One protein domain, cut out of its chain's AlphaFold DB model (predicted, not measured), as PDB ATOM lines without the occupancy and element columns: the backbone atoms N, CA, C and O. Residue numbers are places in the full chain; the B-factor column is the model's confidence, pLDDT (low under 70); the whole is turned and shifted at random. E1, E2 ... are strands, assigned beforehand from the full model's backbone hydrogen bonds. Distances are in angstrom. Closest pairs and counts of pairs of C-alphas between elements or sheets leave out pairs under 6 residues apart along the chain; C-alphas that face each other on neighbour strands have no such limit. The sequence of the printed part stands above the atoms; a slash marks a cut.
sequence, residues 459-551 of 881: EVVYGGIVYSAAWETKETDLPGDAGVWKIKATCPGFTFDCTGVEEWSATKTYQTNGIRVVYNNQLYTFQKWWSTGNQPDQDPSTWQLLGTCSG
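What this domain is: This is residues 459 to 551 of the 881 residues of the protein "FHA domain-containing protein" of Flammeovirga sp. SJP92 (UniProt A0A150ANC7). What is the main picture? With little regular structure, two small lobes stand side by side: three-stranded sheets E1-E2-E3 and E4-E5-E6, with long loops. What builds it? The 93 printed residues, under half in six named strands, are all strand in class, each sheet a meander of successive antiparallel neighbours. How large? Compact, radius of gyration of the C-alphas 13.4 A, spans 39 by 28 by 22 A.

How they stand to each other: What pairs first? E1 (459 to 462), E2 (465 to 469) and E3 (485 to 490) form hairpins E1-E2, with N 460 and O 467 2.9 A apart, and E2-E3, with N 466 and O 489 2.8 A apart. What follows? E4 (516 to 519), E5 (522 to 526) and E6 (543 to 550) form hairpins E4-E5, N 517 to O 524 3.0 A, and E5-E6, N 523 to O 547 2.8 A; these four N and O pairs are within hydrogen-bond range. Where are the sheets closest? The closest C-alphas of E3 and E6, Thr 490 and Leu 546, are 6.2 A apart.

Where its parts are: Where does E1 begin? C-alpha 459 is at (185.635, 152.839, 202.445). Where does E6 end? It is 19.5 A long, bends by 55 degrees at residue 546, and ends with C-alpha 550 at (187.072, 154.948, 177.492).

The domain as a whole: Which links are long? E2 to E3, E3 to E4 and E5 to E6. Any cut or low confidence? The printed part has no cut; residues 492 to 493 and 550 to 551 have pLDDT under 70.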
ATOM      1  N   GLU A 459     185.438 152.987 203.883       90.44
ATOM      2  CA  GLU A 459     185.635 152.839 202.445       90.44
ATOM      3  C   GLU A 459     184.405 153.259 201.652       90.44
ATOM      4  O   GLU A 459     183.269 152.973 202.027       90.44
ATOM      5  N   VAL A 460     184.656 153.941 200.539       88.12
ATOM      6  CA  VAL A 460     183.628 154.443 199.629       88.12
ATOM      7  C   VAL A 460     184.065 154.266 198.185       88.12
ATOM      8  O   VAL A 460     185.250 154.345 197.860       88.12
ATOM      9  N   VAL A 461     183.098 154.091 197.298       86.19
ATOM     10  CA  VAL A 461     183.293 154.073 195.853       86.19
ATOM     11  C   VAL A 461     182.938 155.440 195.292       86.19
ATOM     12  O   VAL A 461     181.839 155.951 195.501       86.19
ATOM     13  N   TYR A 462     183.861 156.039 194.544       85.44
ATOM     14  CA  TYR A 462     183.608 157.282 193.822       85.44
ATOM     15  C   TYR A 462     184.299 157.254 192.460       85.44
ATOM     16  O   TYR A 462     185.514 157.070 192.370       85.44
ATOM     17  N   GLY A 463     183.525 157.404 191.380       78.31
ATOM     18  CA  GLY A 463     184.055 157.405 190.011       78.31
ATOM     19  C   GLY A 463     184.821 156.129 189.636       78.31
ATOM     20  O   GLY A 463     185.863 156.221 188.990       78.31
ATOM     21  N   GLY A 464     184.351 154.961 190.093       78.06
ATOM     22  CA  GLY A 464     184.968 153.656 189.807       78.06
ATOM     23  C   GLY A 464     186.254 153.354 190.586       78.06
ATOM     24  O   GLY A 464     186.983 152.422 190.243       78.06
ATOM     25  N   ILE A 465     186.554 154.134 191.628       82.62
ATOM     26  CA  ILE A 465     187.713 153.948 192.506       82.62
ATOM     27  C   ILE A 465     187.224 153.757 193.943       82.62
ATOM     28  O   ILE A 465     186.385 154.520 194.421       82.62
ATOM     29  N   VAL A 466     187.779 152.758 194.630       86.44
ATOM     30  CA  VAL A 466     187.591 152.533 196.066       86.44
ATOM     31  C   VAL A 466     188.577 153.418 196.820       86.44
ATOM     32  O   VAL A 466     189.797 153.279 196.677       86.44
ATOM     33  N   TYR A 467     188.049 154.320 197.638       87.50
ATOM     34  CA  TYR A 467     188.815 155.176 198.531       87.50
ATOM     35  C   TYR A 467     188.637 154.733 199.976       87.50
ATOM     36  O   TYR A 467     187.538 154.370 200.370       87.50
ATOM     37  N   SER A 468     189.700 154.829 200.770       88.50
ATOM     38  CA  SER A 468     189.652 154.721 202.228       88.50
ATOM     39  C   SER A 468     189.924 156.088 202.856       88.50
ATOM     40  O   SER A 468     190.832 156.812 202.420       88.50
ATOM     41  N   ALA A 469     189.133 156.469 203.856       90.81
ATOM     42  CA  ALA A 469     189.352 157.679 204.637       90.81
ATOM     43  C   ALA A 469     190.605 157.506 205.507       90.81
ATOM     44  O   ALA A 469     190.670 156.630 206.362       90.81
ATOM     45  N   ALA A 470     191.622 158.347 205.336       83.69
ATOM     46  CA  ALA A 470     192.825 158.283 206.169       83.69
ATOM     47  C   ALA A 470     192.576 158.790 207.605       83.69
ATOM     48  O   ALA A 470     193.299 158.418 208.528       83.69
ATOM     49  N   TRP A 471     191.579 159.660 207.781       88.69
ATOM     50  CA  TRP A 471     191.069 160.195 209.046       88.69
ATOM     51  C   TRP A 471     189.677 160.808 208.803       88.69
ATOM     52  O   TRP A 471     189.168 160.733 207.688       88.69
ATOM     53  N   GLU A 472     189.075 161.416 209.830       91.88
ATOM     54  CA  GLU A 472     187.729 162.002 209.756       91.88
ATOM     55  C   GLU A 472     187.567 163.011 208.598       91.88
ATOM     56  O   GLU A 472     188.362 163.950 208.465       91.88
ATOM     57  N   THR A 473     186.539 162.822 207.766       92.25
ATOM     58  CA  THR A 473     186.247 163.655 206.586       92.25
ATOM     59  C   THR A 473     185.179 164.710 206.879       92.25
ATOM     60  O   THR A 473     184.412 164.606 207.833       92.25
ATOM     61  N   LYS A 474     185.074 165.742 206.039       92.31
ATOM     62  CA  LYS A 474     183.906 166.640 205.998       92.31
ATOM     63  C   LYS A 474     182.917 166.176 204.935       92.31
ATOM     64  O   LYS A 474     183.314 165.577 203.943       92.31
ATOM     65  N   GLU A 475     181.655 166.582 205.071       89.81
ATOM     66  CA  GLU A 475     180.604 166.321 204.067       89.81
ATOM     67  C   GLU A 475     180.965 166.850 202.664       89.81
ATOM     68  O   GLU A 475     180.471 166.355 201.657       89.81
ATOM     69  N   THR A 476     181.839 167.861 202.593       90.12
ATOM     70  CA  THR A 476     182.311 168.479 201.345       90.12
ATOM     71  C   THR A 476     183.612 167.884 200.803       90.12
ATOM     72  O   THR A 476     184.082 168.332 199.759       90.12
ATOM     73  N   ASP A 477     184.246 166.948 201.516       90.62
ATOM     74  CA  ASP A 477     185.525 166.372 201.098       90.62
ATOM     75  C   ASP A 477     185.279 165.286 200.044       90.62
ATOM     76  O   ASP A 477     184.973 164.139 200.370       90.62
ATOM     77  N   LEU A 478     185.423 165.658 198.772       88.88
ATOM     78  CA  LEU A 478     185.207 164.767 197.635       88.88
ATOM     79  C   LEU A 478     186.368 163.750 197.495       88.88
ATOM     80  O   LEU A 478     187.538 164.167 197.475       88.88
ATOM     81  N   PRO A 479     186.096 162.435 197.372       86.75
ATOM     82  CA  PRO A 479     187.130 161.443 197.095       86.75
ATOM     83  C   PRO A 479     187.848 161.712 195.770       86.75
ATOM     84  O   PRO A 479     187.225 161.975 194.746       86.75
ATOM     85  N   GLY A 480     189.181 161.663 195.792       75.94
ATOM     86  CA  GLY A 480     190.034 161.979 194.639       75.94
ATOM     87  C   GLY A 480     190.547 163.423 194.593       75.94
ATOM     88  O   GLY A 480     191.639 163.632 194.068       75.94
ATOM     89  N   ASP A 481     189.840 164.374 195.214       76.69
ATOM     90  CA  ASP A 481     190.248 165.790 195.277       76.69
ATOM     91  C   ASP A 481     190.795 166.182 196.659       76.69
ATOM     92  O   ASP A 481     191.769 166.932 196.772       76.69
ATOM     93  N   ALA A 482     190.190 165.671 197.736       80.12
ATOM     94  CA  ALA A 482     190.615 165.958 199.100       80.12
ATOM     95  C   ALA A 482     191.681 164.959 199.583       80.12
ATOM     96  O   ALA A 482     191.496 163.745 199.530       80.12
ATOM     97  N   GLY A 483     192.784 165.466 200.149       79.88
ATOM     98  CA  GLY A 483     193.912 164.642 200.616       79.88
ATOM     99  C   GLY A 483     193.607 163.694 201.789       79.88
ATOM    100  O   GLY A 483     194.473 162.888 202.143       79.88
ATOM    101  N   VAL A 484     192.404 163.802 202.367       87.69
ATOM    102  CA  VAL A 484     191.859 162.907 203.400       87.69
ATOM    103  C   VAL A 484     191.520 161.522 202.841       87.69
ATOM    104  O   VAL A 484     191.553 160.549 203.584       87.69
ATOM    105  N   TRP A 485     191.260 161.407 201.536       87.69
ATOM    106  CA  TRP A 485     190.937 160.147 200.871       87.69
ATOM    107  C   TRP A 485     192.182 159.503 200.253       87.69
ATOM    108  O   TRP A 485     193.007 160.173 199.626       87.69
ATOM    109  N   LYS A 486     192.324 158.184 200.411       85.25
ATOM    110  CA  LYS A 486     193.408 157.385 199.819       85.25
ATOM    111  C   LYS A 486     192.845 156.348 198.871       85.25
ATOM    112  O   LYS A 486     191.934 155.619 199.235       85.25
ATOM    113  N   ILE A 487     193.410 156.272 197.669       84.25
ATOM    114  CA  ILE A 487     193.056 155.239 196.694       84.25
ATOM    115  C   ILE A 487     193.477 153.885 197.264       84.25
ATOM    116  O   ILE A 487     194.664 153.671 197.514       84.25
ATOM    117  N   LYS A 488     192.510 152.986 197.453       81.62
ATOM    118  CA  LYS A 488     192.743 151.605 197.883       81.62
ATOM    119  C   LYS A 488     192.819 150.669 196.681       81.62
ATOM    120  O   LYS A 488     193.775 149.912 196.555       81.62
ATOM    121  N   ALA A 489     191.832 150.744 195.794       78.25
ATOM    122  CA  ALA A 489     191.721 149.890 194.615       78.25
ATOM    123  C   ALA A 489     190.846 150.553 193.544       78.25
ATOM    124  O   ALA A 489     190.186 151.557 193.809       78.25
ATOM    125  N   THR A 490     190.817 149.986 192.341       78.31
ATOM    126  CA  THR A 490     189.855 150.357 191.297       78.31
ATOM    127  C   THR A 490     188.841 149.244 191.086       78.31
ATOM    128  O   THR A 490     189.128 148.071 191.328       78.31
ATOM    129  N   CYS A 491     187.623 149.624 190.708       74.69
ATOM    130  CA  CYS A 491     186.530 148.682 190.515       74.69
ATOM    131  C   CYS A 491     186.845 147.755 189.332       74.69
ATOM    132  O   CYS A 491     187.138 148.256 188.239       74.69
ATOM    133  N   PRO A 492     186.809 146.422 189.511       61.28
ATOM    134  CA  PRO A 492     187.083 145.485 188.428       61.28
ATOM    135  C   PRO A 492     186.181 145.744 187.214       61.28
ATOM    136  O   PRO A 492     184.967 145.860 187.345       61.28
ATOM    137  N   GLY A 493     186.779 145.859 186.024       62.91
ATOM    138  CA  GLY A 493     186.049 146.093 184.772       62.91
ATOM    139  C   GLY A 493     185.600 147.539 184.518       62.91
ATOM    140  O   GLY A 493     185.032 147.804 183.460       62.91
ATOM    141  N   PHE A 494     185.874 148.486 185.424       70.50
ATOM    142  CA  PHE A 494     185.535 149.894 185.215       70.50
ATOM    143  C   PHE A 494     186.485 150.565 184.209       70.50
ATOM    144  O   PHE A 494     187.709 150.522 184.357       70.50
ATOM    145  N   THR A 495     185.923 151.227 183.196       74.00
ATOM    146  CA  THR A 495     186.672 152.045 182.231       74.00
ATOM    147  C   THR A 495     186.553 153.529 182.572       74.00
ATOM    148  O   THR A 495     185.464 154.010 182.872       74.00
ATOM    149  N   PHE A 496     187.658 154.267 182.491       78.69
ATOM    150  CA  PHE A 496     187.729 155.686 182.837       78.69
ATOM    151  C   PHE A 496     187.552 156.581 181.615       78.69
ATOM    152  O   PHE A 496     188.313 156.452 180.663       78.69
ATOM    153  N   ASP A 497     186.647 157.558 181.653       80.06
ATOM    154  CA  ASP A 497     186.643 158.619 180.640       80.06
ATOM    155  C   ASP A 497     187.940 159.436 180.747       80.06
ATOM    156  O   ASP A 497     188.180 160.140 181.730       80.06
ATOM    157  N   CYS A 498     188.801 159.297 179.742       80.38
ATOM    158  CA  CYS A 498     190.094 159.971 179.680       80.38
ATOM    159  C   CYS A 498     190.071 161.196 178.763       80.38
ATOM    160  O   CYS A 498     191.128 161.748 178.442       80.38
ATOM    161  N   THR A 499     188.888 161.641 178.338       76.44
ATOM    162  CA  THR A 499     188.738 162.836 177.515       76.44
ATOM    163  C   THR A 499     189.357 164.042 178.227       76.44
ATOM    164  O   THR A 499     188.957 164.423 179.325       76.44
ATOM    165  N   GLY A 500     190.359 164.663 177.599       75.25
ATOM    166  CA  GLY A 500     191.047 165.840 178.142       75.25
ATOM    167  C   GLY A 500     192.140 165.547 179.177       75.25
ATOM    168  O   GLY A 500     192.765 166.492 179.660       75.25
ATOM    169  N   VAL A 501     192.418 164.278 179.490       82.38
ATOM    170  CA  VAL A 501     193.605 163.896 180.267       82.38
ATOM    171  C   VAL A 501     194.824 163.915 179.343       82.38
ATOM    172  O   VAL A 501     194.796 163.361 178.247       82.38
ATOM    173  N   GLU A 502     195.903 164.571 179.766       86.19
ATOM    174  CA  GLU A 502     197.121 164.672 178.958       86.19
ATOM    175  C   GLU A 502     197.836 163.315 178.816       86.19
ATOM    176  O   GLU A 502     197.921 162.541 179.772       86.19
ATOM    177  N   GLU A 503     198.428 163.044 177.649       85.06
ATOM    178  CA  GLU A 503     199.320 161.892 177.485       85.06
ATOM    179  C   GLU A 503     200.626 162.066 178.272       85.06
ATOM    180  O   GLU A 503     201.179 163.166 178.410       85.06
ATOM    181  N   TRP A 504     201.148 160.953 178.788       92.50
ATOM    182  CA  TRP A 504     202.436 160.940 179.458       92.50
ATOM    183  C   TRP A 504     203.571 161.277 178.481       92.50
ATOM    184  O   TRP A 504     203.636 160.771 177.363       92.50
ATOM    185  N   SER A 505     204.521 162.103 178.927       87.19
ATOM    186  CA  SER A 505     205.681 162.518 178.144       87.19
ATOM    187  C   SER A 505     206.969 162.328 178.936       87.19
ATOM    188  O   SER A 505     207.158 162.925 179.998       87.19
ATOM    189  N   ALA A 506     207.913 161.579 178.361       88.31
ATOM    190  CA  ALA A 506     209.229 161.332 178.951       88.31
ATOM    191  C   ALA A 506     210.039 162.616 179.223       88.31
ATOM    192  O   ALA A 506     210.899 162.636 180.101       88.31
ATOM    193  N   THR A 507     209.775 163.698 178.484       86.50
ATOM    194  CA  THR A 507     210.489 164.980 178.607       86.50
ATOM    195  C   THR A 507     209.820 165.975 179.552       86.50
ATOM    196  O   THR A 507     210.403 167.017 179.847       86.50
ATOM    197  N   LYS A 508     208.593 165.697 180.006       89.12
ATOM    198  CA  LYS A 508     207.843 166.586 180.896       89.12
ATOM    199  C   LYS A 508     208.218 166.303 182.350       89.12
ATOM    200  O   LYS A 508     208.318 165.152 182.773       89.12
ATOM    201  N   THR A 509     208.413 167.364 183.127       91.31
ATOM    202  CA  THR A 509     208.569 167.260 184.580       91.31
ATOM    203  C   THR A 509     207.197 167.314 185.240       91.31
ATOM    204  O   THR A 509     206.452 168.274 185.047       91.31
ATOM    205  N   TYR A 510     206.885 166.303 186.049       89.00
ATOM    206  CA  TYR A 510     205.662 166.228 186.848       89.00
ATOM    207  C   TYR A 510     205.990 166.625 188.288       89.00
ATOM    208  O   TYR A 510     206.937 166.093 188.867       89.00
ATOM    209  N   GLN A 511     205.260 167.593 188.852       87.38
ATOM    210  CA  GLN A 511     205.557 168.186 190.173       87.38
ATOM    211  C   GLN A 511     204.347 168.247 191.119       87.38
ATOM    212  O   GLN A 511     204.450 168.793 192.213       87.38
ATOM    213  N   THR A 512     203.208 167.679 190.725       80.12
ATOM    214  CA  THR A 512     201.970 167.731 191.515       80.12
ATOM    215  C   THR A 512     201.441 166.318 191.719       80.12
ATOM    216  O   THR A 512     201.051 165.661 190.754       80.12
ATOM    217  N   ASN A 513     201.446 165.853 192.971       78.75
ATOM    218  CA  ASN A 513     200.867 164.568 193.372       78.75
ATOM    219  C   ASN A 513     199.368 164.536 193.017       78.75
ATOM    220  O   ASN A 513     198.676 165.534 193.208       78.75
ATOM    221  N   GLY A 514     198.894 163.421 192.469       76.44
ATOM    222  CA  GLY A 514     197.515 163.231 192.023       76.44
ATOM    223  C   GLY A 514     197.234 163.627 190.570       76.44
ATOM    224  O   GLY A 514     196.138 163.352 190.086       76.44
ATOM    225  N   ILE A 515     198.188 164.235 189.841       85.44
ATOM    226  CA  ILE A 515     198.015 164.486 188.397       85.44
ATOM    227  C   ILE A 515     197.824 163.163 187.662       85.44
ATOM    228  O   ILE A 515     198.568 162.206 187.886       85.44
ATOM    229  N   ARG A 516     196.864 163.149 186.736       89.19
ATOM    230  CA  ARG A 516     196.571 162.002 185.882       89.19
ATOM    231  C   ARG A 516     197.185 162.160 184.498       89.19
ATOM    232  O   ARG A 516     197.226 163.268 183.965       89.19
ATOM    233  N   VAL A 517     197.640 161.049 183.929       89.62
ATOM    234  CA  VAL A 517     198.153 160.965 182.557       89.62
ATOM    235  C   VAL A 517     197.653 159.704 181.870       89.62
ATOM    236  O   VAL A 517     197.399 158.697 182.535       89.62
ATOM    237  N   VAL A 518     197.560 159.743 180.544       87.12
ATOM    238  CA  VAL A 518     197.283 158.559 179.722       87.12
ATOM    239  C   VAL A 518     198.586 157.994 179.164       87.12
ATOM    240  O   VAL A 518     199.419 158.732 178.639       87.12
ATOM    241  N   TYR A 519     198.772 156.681 179.260       85.69
ATOM    242  CA  TYR A 519     199.861 155.958 178.606       85.69
ATOM    243  C   TYR A 519     199.367 154.571 178.185       85.69
ATOM    244  O   TYR A 519     198.763 153.878 178.994       85.69
ATOM    245  N   ASN A 520     199.585 154.164 176.929       83.69
ATOM    246  CA  ASN A 520     199.125 152.872 176.384       83.69
ATOM    247  C   ASN A 520     197.637 152.564 176.655       83.69
ATOM    248  O   ASN A 520     197.284 151.465 177.076       83.69
ATOM    249  N   ASN A 521     196.759 153.547 176.429       79.44
ATOM    250  CA  ASN A 521     195.313 153.445 176.680       79.44
ATOM    251  C   ASN A 521     194.929 153.128 178.145       79.44
ATOM    252  O   ASN A 521     193.821 152.676 178.440       79.44
ATOM    253  N   GLN A 522     195.850 153.379 179.073       85.31
ATOM    254  CA  GLN A 522     195.656 153.240 180.506       85.31
ATOM    255  C   GLN A 522     195.833 154.595 181.193       85.31
ATOM    256  O   GLN A 522     196.695 155.398 180.833       85.31
ATOM    257  N   LEU A 523     195.001 154.839 182.197       89.38
ATOM    258  CA  LEU A 523     195.031 156.010 183.052       89.38
ATOM    259  C   LEU A 523     195.931 155.739 184.256       89.38
ATOM    260  O   LEU A 523     195.722 154.774 184.994       89.38
ATOM    261  N   TYR A 524     196.889 156.629 184.489       90.31
ATOM    262  CA  TYR A 524     197.798 156.585 185.630       90.31
ATOM    263  C   TYR A 524     197.659 157.846 186.481       90.31
ATOM    264  O   TYR A 524     197.368 158.914 185.948       90.31
ATOM    265  N   THR A 525     197.919 157.750 187.787       90.00
ATOM    266  CA  THR A 525     198.035 158.911 188.688       90.00
ATOM    267  C   THR A 525     199.424 159.016 189.312       90.00
ATOM    268  O   THR A 525     200.054 158.013 189.657       90.00
ATOM    269  N   PHE A 526     199.930 160.241 189.425       88.81
ATOM    270  CA  PHE A 526     201.265 160.545 189.923       88.81
ATOM    271  C   PHE A 526     201.323 160.501 191.455       88.81
ATOM    272  O   PHE A 526     200.598 161.234 192.118       88.81
ATOM    273  N   GLN A 527     202.228 159.711 192.038       81.94
ATOM    274  CA  GLN A 527     202.303 159.515 193.496       81.94
ATOM    275  C   GLN A 527     203.481 160.226 194.185       81.94
ATOM    276  O   GLN A 527     203.628 160.153 195.409       81.94
ATOM    277  N   LYS A 528     204.338 160.924 193.433       83.38
ATOM    278  CA  LYS A 528     205.520 161.619 193.972       83.38
ATOM    279  C   LYS A 528     205.317 163.134 194.056       83.38
ATOM    280  O   LYS A 528     204.299 163.684 193.656       83.38
ATOM    281  N   TRP A 529     206.302 163.813 194.637       78.88
ATOM    282  CA  TRP A 529     206.384 165.278 194.697       78.88
ATOM    283  C   TRP A 529     207.180 165.863 193.519       78.88
ATOM    284  O   TRP A 529     206.999 167.029 193.188       78.88
ATOM    285  N   TRP A 530     208.026 165.063 192.855       88.19
ATOM    286  CA  TRP A 530     208.634 165.413 191.569       88.19
ATOM    287  C   TRP A 530     209.168 164.173 190.826       88.19
ATOM    288  O   TRP A 530     209.568 163.198 191.464       88.19
ATOM    289  N   SER A 531     209.180 164.202 189.489       88.06
ATOM    290  CA  SER A 531     209.867 163.219 188.630       88.06
ATOM    291  C   SER A 531     209.965 163.724 187.179       88.06
ATOM    292  O   SER A 531     209.227 164.619 186.759       88.06
ATOM    293  N   THR A 532     210.904 163.187 186.396       92.19
ATOM    294  CA  THR A 532     211.001 163.361 184.935       92.19
ATOM    295  C   THR A 532     211.542 162.072 184.322       92.19
ATOM    296  O   THR A 532     212.510 161.514 184.834       92.19
ATOM    297  N   GLY A 533     210.939 161.603 183.230       86.06
ATOM    298  CA  GLY A 533     211.414 160.436 182.476       86.06
ATOM    299  C   GLY A 533     211.059 159.057 183.047       86.06
ATOM    300  O   GLY A 533     211.298 158.065 182.367       86.06
ATOM    301  N   ASN A 534     210.462 158.958 184.241       89.81
ATOM    302  CA  ASN A 534     209.967 157.685 184.782       89.81
ATOM    303  C   ASN A 534     208.678 157.260 184.055       89.81
ATOM    304  O   ASN A 534     207.678 157.977 184.131       89.81
ATOM    305  N   GLN A 535     208.714 156.120 183.358       88.88
ATOM    306  CA  GLN A 535     207.609 155.596 182.543       88.88
ATOM    307  C   GLN A 535     206.492 154.976 183.420       88.88
ATOM    308  O   GLN A 535     206.831 154.270 184.375       88.88
ATOM    309  N   PRO A 536     205.191 155.209 183.137       89.88
ATOM    310  CA  PRO A 536     204.100 154.826 184.042       89.88
ATOM    311  C   PRO A 536     203.929 153.330 184.329       89.88
ATOM    312  O   PRO A 536     203.684 152.955 185.469       89.88
ATOM    313  N   ASP A 537     204.114 152.470 183.333       84.19
ATOM    314  CA  ASP A 537     203.978 151.008 183.429       84.19
ATOM    315  C   ASP A 537     205.227 150.302 183.994       84.19
ATOM    316  O   ASP A 537     205.185 149.108 184.280       84.19
ATOM    317  N   GLN A 538     206.345 151.020 184.154       87.19
ATOM    318  CA  GLN A 538     207.628 150.450 184.592       87.19
ATOM    319  C   GLN A 538     208.039 150.883 186.005       87.19
ATOM    320  O   GLN A 538     208.910 150.261 186.614       87.19
ATOM    321  N   ASP A 539     207.452 151.959 186.538       83.44
ATOM    322  CA  ASP A 539     207.814 152.514 187.844       83.44
ATOM    323  C   ASP A 539     206.575 152.758 188.727       83.44
ATOM    324  O   ASP A 539     206.129 153.904 188.877       83.44
ATOM    325  N   PRO A 540     206.054 151.696 189.376       83.62
ATOM    326  CA  PRO A 540     204.882 151.783 190.243       83.62
ATOM    327  C   PRO A 540     205.123 152.629 191.503       83.62
ATOM    328  O   PRO A 540     204.178 153.034 192.171       83.62
ATOM    329  N   SER A 541     206.387 152.935 191.835       83.56
ATOM    330  CA  SER A 541     206.710 153.855 192.931       83.56
ATOM    331  C   SER A 541     206.443 155.318 192.564       83.56
ATOM    332  O   SER A 541     206.333 156.168 193.446       83.56
ATOM    333  N   THR A 542     206.402 155.632 191.266       88.00
ATOM    334  CA  THR A 542     206.147 156.977 190.736       88.00
ATOM    335  C   THR A 542     204.710 157.123 190.237       88.00
ATOM    336  O   THR A 542     204.103 158.175 190.452       88.00
ATOM    337  N   TRP A 543     204.167 156.081 189.604       91.25
ATOM    338  CA  TRP A 543     202.860 156.092 188.951       91.25
ATOM    339  C   TRP A 543     201.984 154.942 189.439       91.25
ATOM    340  O   TRP A 543     202.405 153.794 189.435       91.25
ATOM    341  N   GLN A 544     200.740 155.235 189.804       89.50
ATOM    342  CA  GLN A 544     199.732 154.211 190.074       89.50
ATOM    343  C   GLN A 544     198.881 153.994 188.835       89.50
ATOM    344  O   GLN A 544     198.320 154.961 188.320       89.50
ATOM    345  N   LEU A 545     198.731 152.749 188.394       87.75
ATOM    346  CA  LEU A 545     197.722 152.395 187.401       87.75
ATOM    347  C   LEU A 545     196.324 152.514 188.026       87.75
ATOM    348  O   LEU A 545     196.076 151.939 189.085       87.75
ATOM    349  N   LEU A 546     195.423 153.251 187.372       83.81
ATOM    350  CA  LEU A 546     194.011 153.343 187.756       83.81
ATOM    351  C   LEU A 546     193.143 152.393 186.920       83.81
ATOM    352  O   LEU A 546     192.335 151.654 187.470       83.81
ATOM    353  N   GLY A 547     193.337 152.344 185.602       82.62
ATOM    354  CA  GLY A 547     192.593 151.421 184.739       82.62
ATOM    355  C   GLY A 547     192.587 151.847 183.278       82.62
ATOM    356  O   GLY A 547     193.336 152.735 182.883       82.62
ATOM    357  N   THR A 548     191.768 151.199 182.456       82.56
ATOM    358  CA  THR A 548     191.691 151.451 181.009       82.56
ATOM    359  C   THR A 548     190.839 152.670 180.678       82.56
ATOM    360  O   THR A 548     189.804 152.887 181.305       82.56
ATOM    361  N   CYS A 549     191.244 153.439 179.669       79.38
ATOM    362  CA  CYS A 549     190.502 154.602 179.195       79.38
ATOM    363  C   CYS A 549     189.323 154.222 178.279       79.38
ATOM    364  O   CYS A 549     189.470 153.392 177.384       79.38
ATOM    365  N   SER A 550     188.180 154.886 178.445       68.44
ATOM    366  CA  SER A 550     187.072 154.948 177.492       68.44
ATOM    367  C   SER A 550     187.128 156.291 176.751       68.44
ATOM    368  O   SER A 550     186.786 157.319 177.324       68.44
ATOM    369  N   GLY A 551     187.570 156.293 175.487       56.62
ATOM    370  CA  GLY A 551     187.345 157.412 174.553       56.62
ATOM    371  C   GLY A 551     188.393 158.539 174.481       56.62
ATOM    372  O   GLY A 551     188.051 159.701 174.660       56.62
TER     373      GLY A 551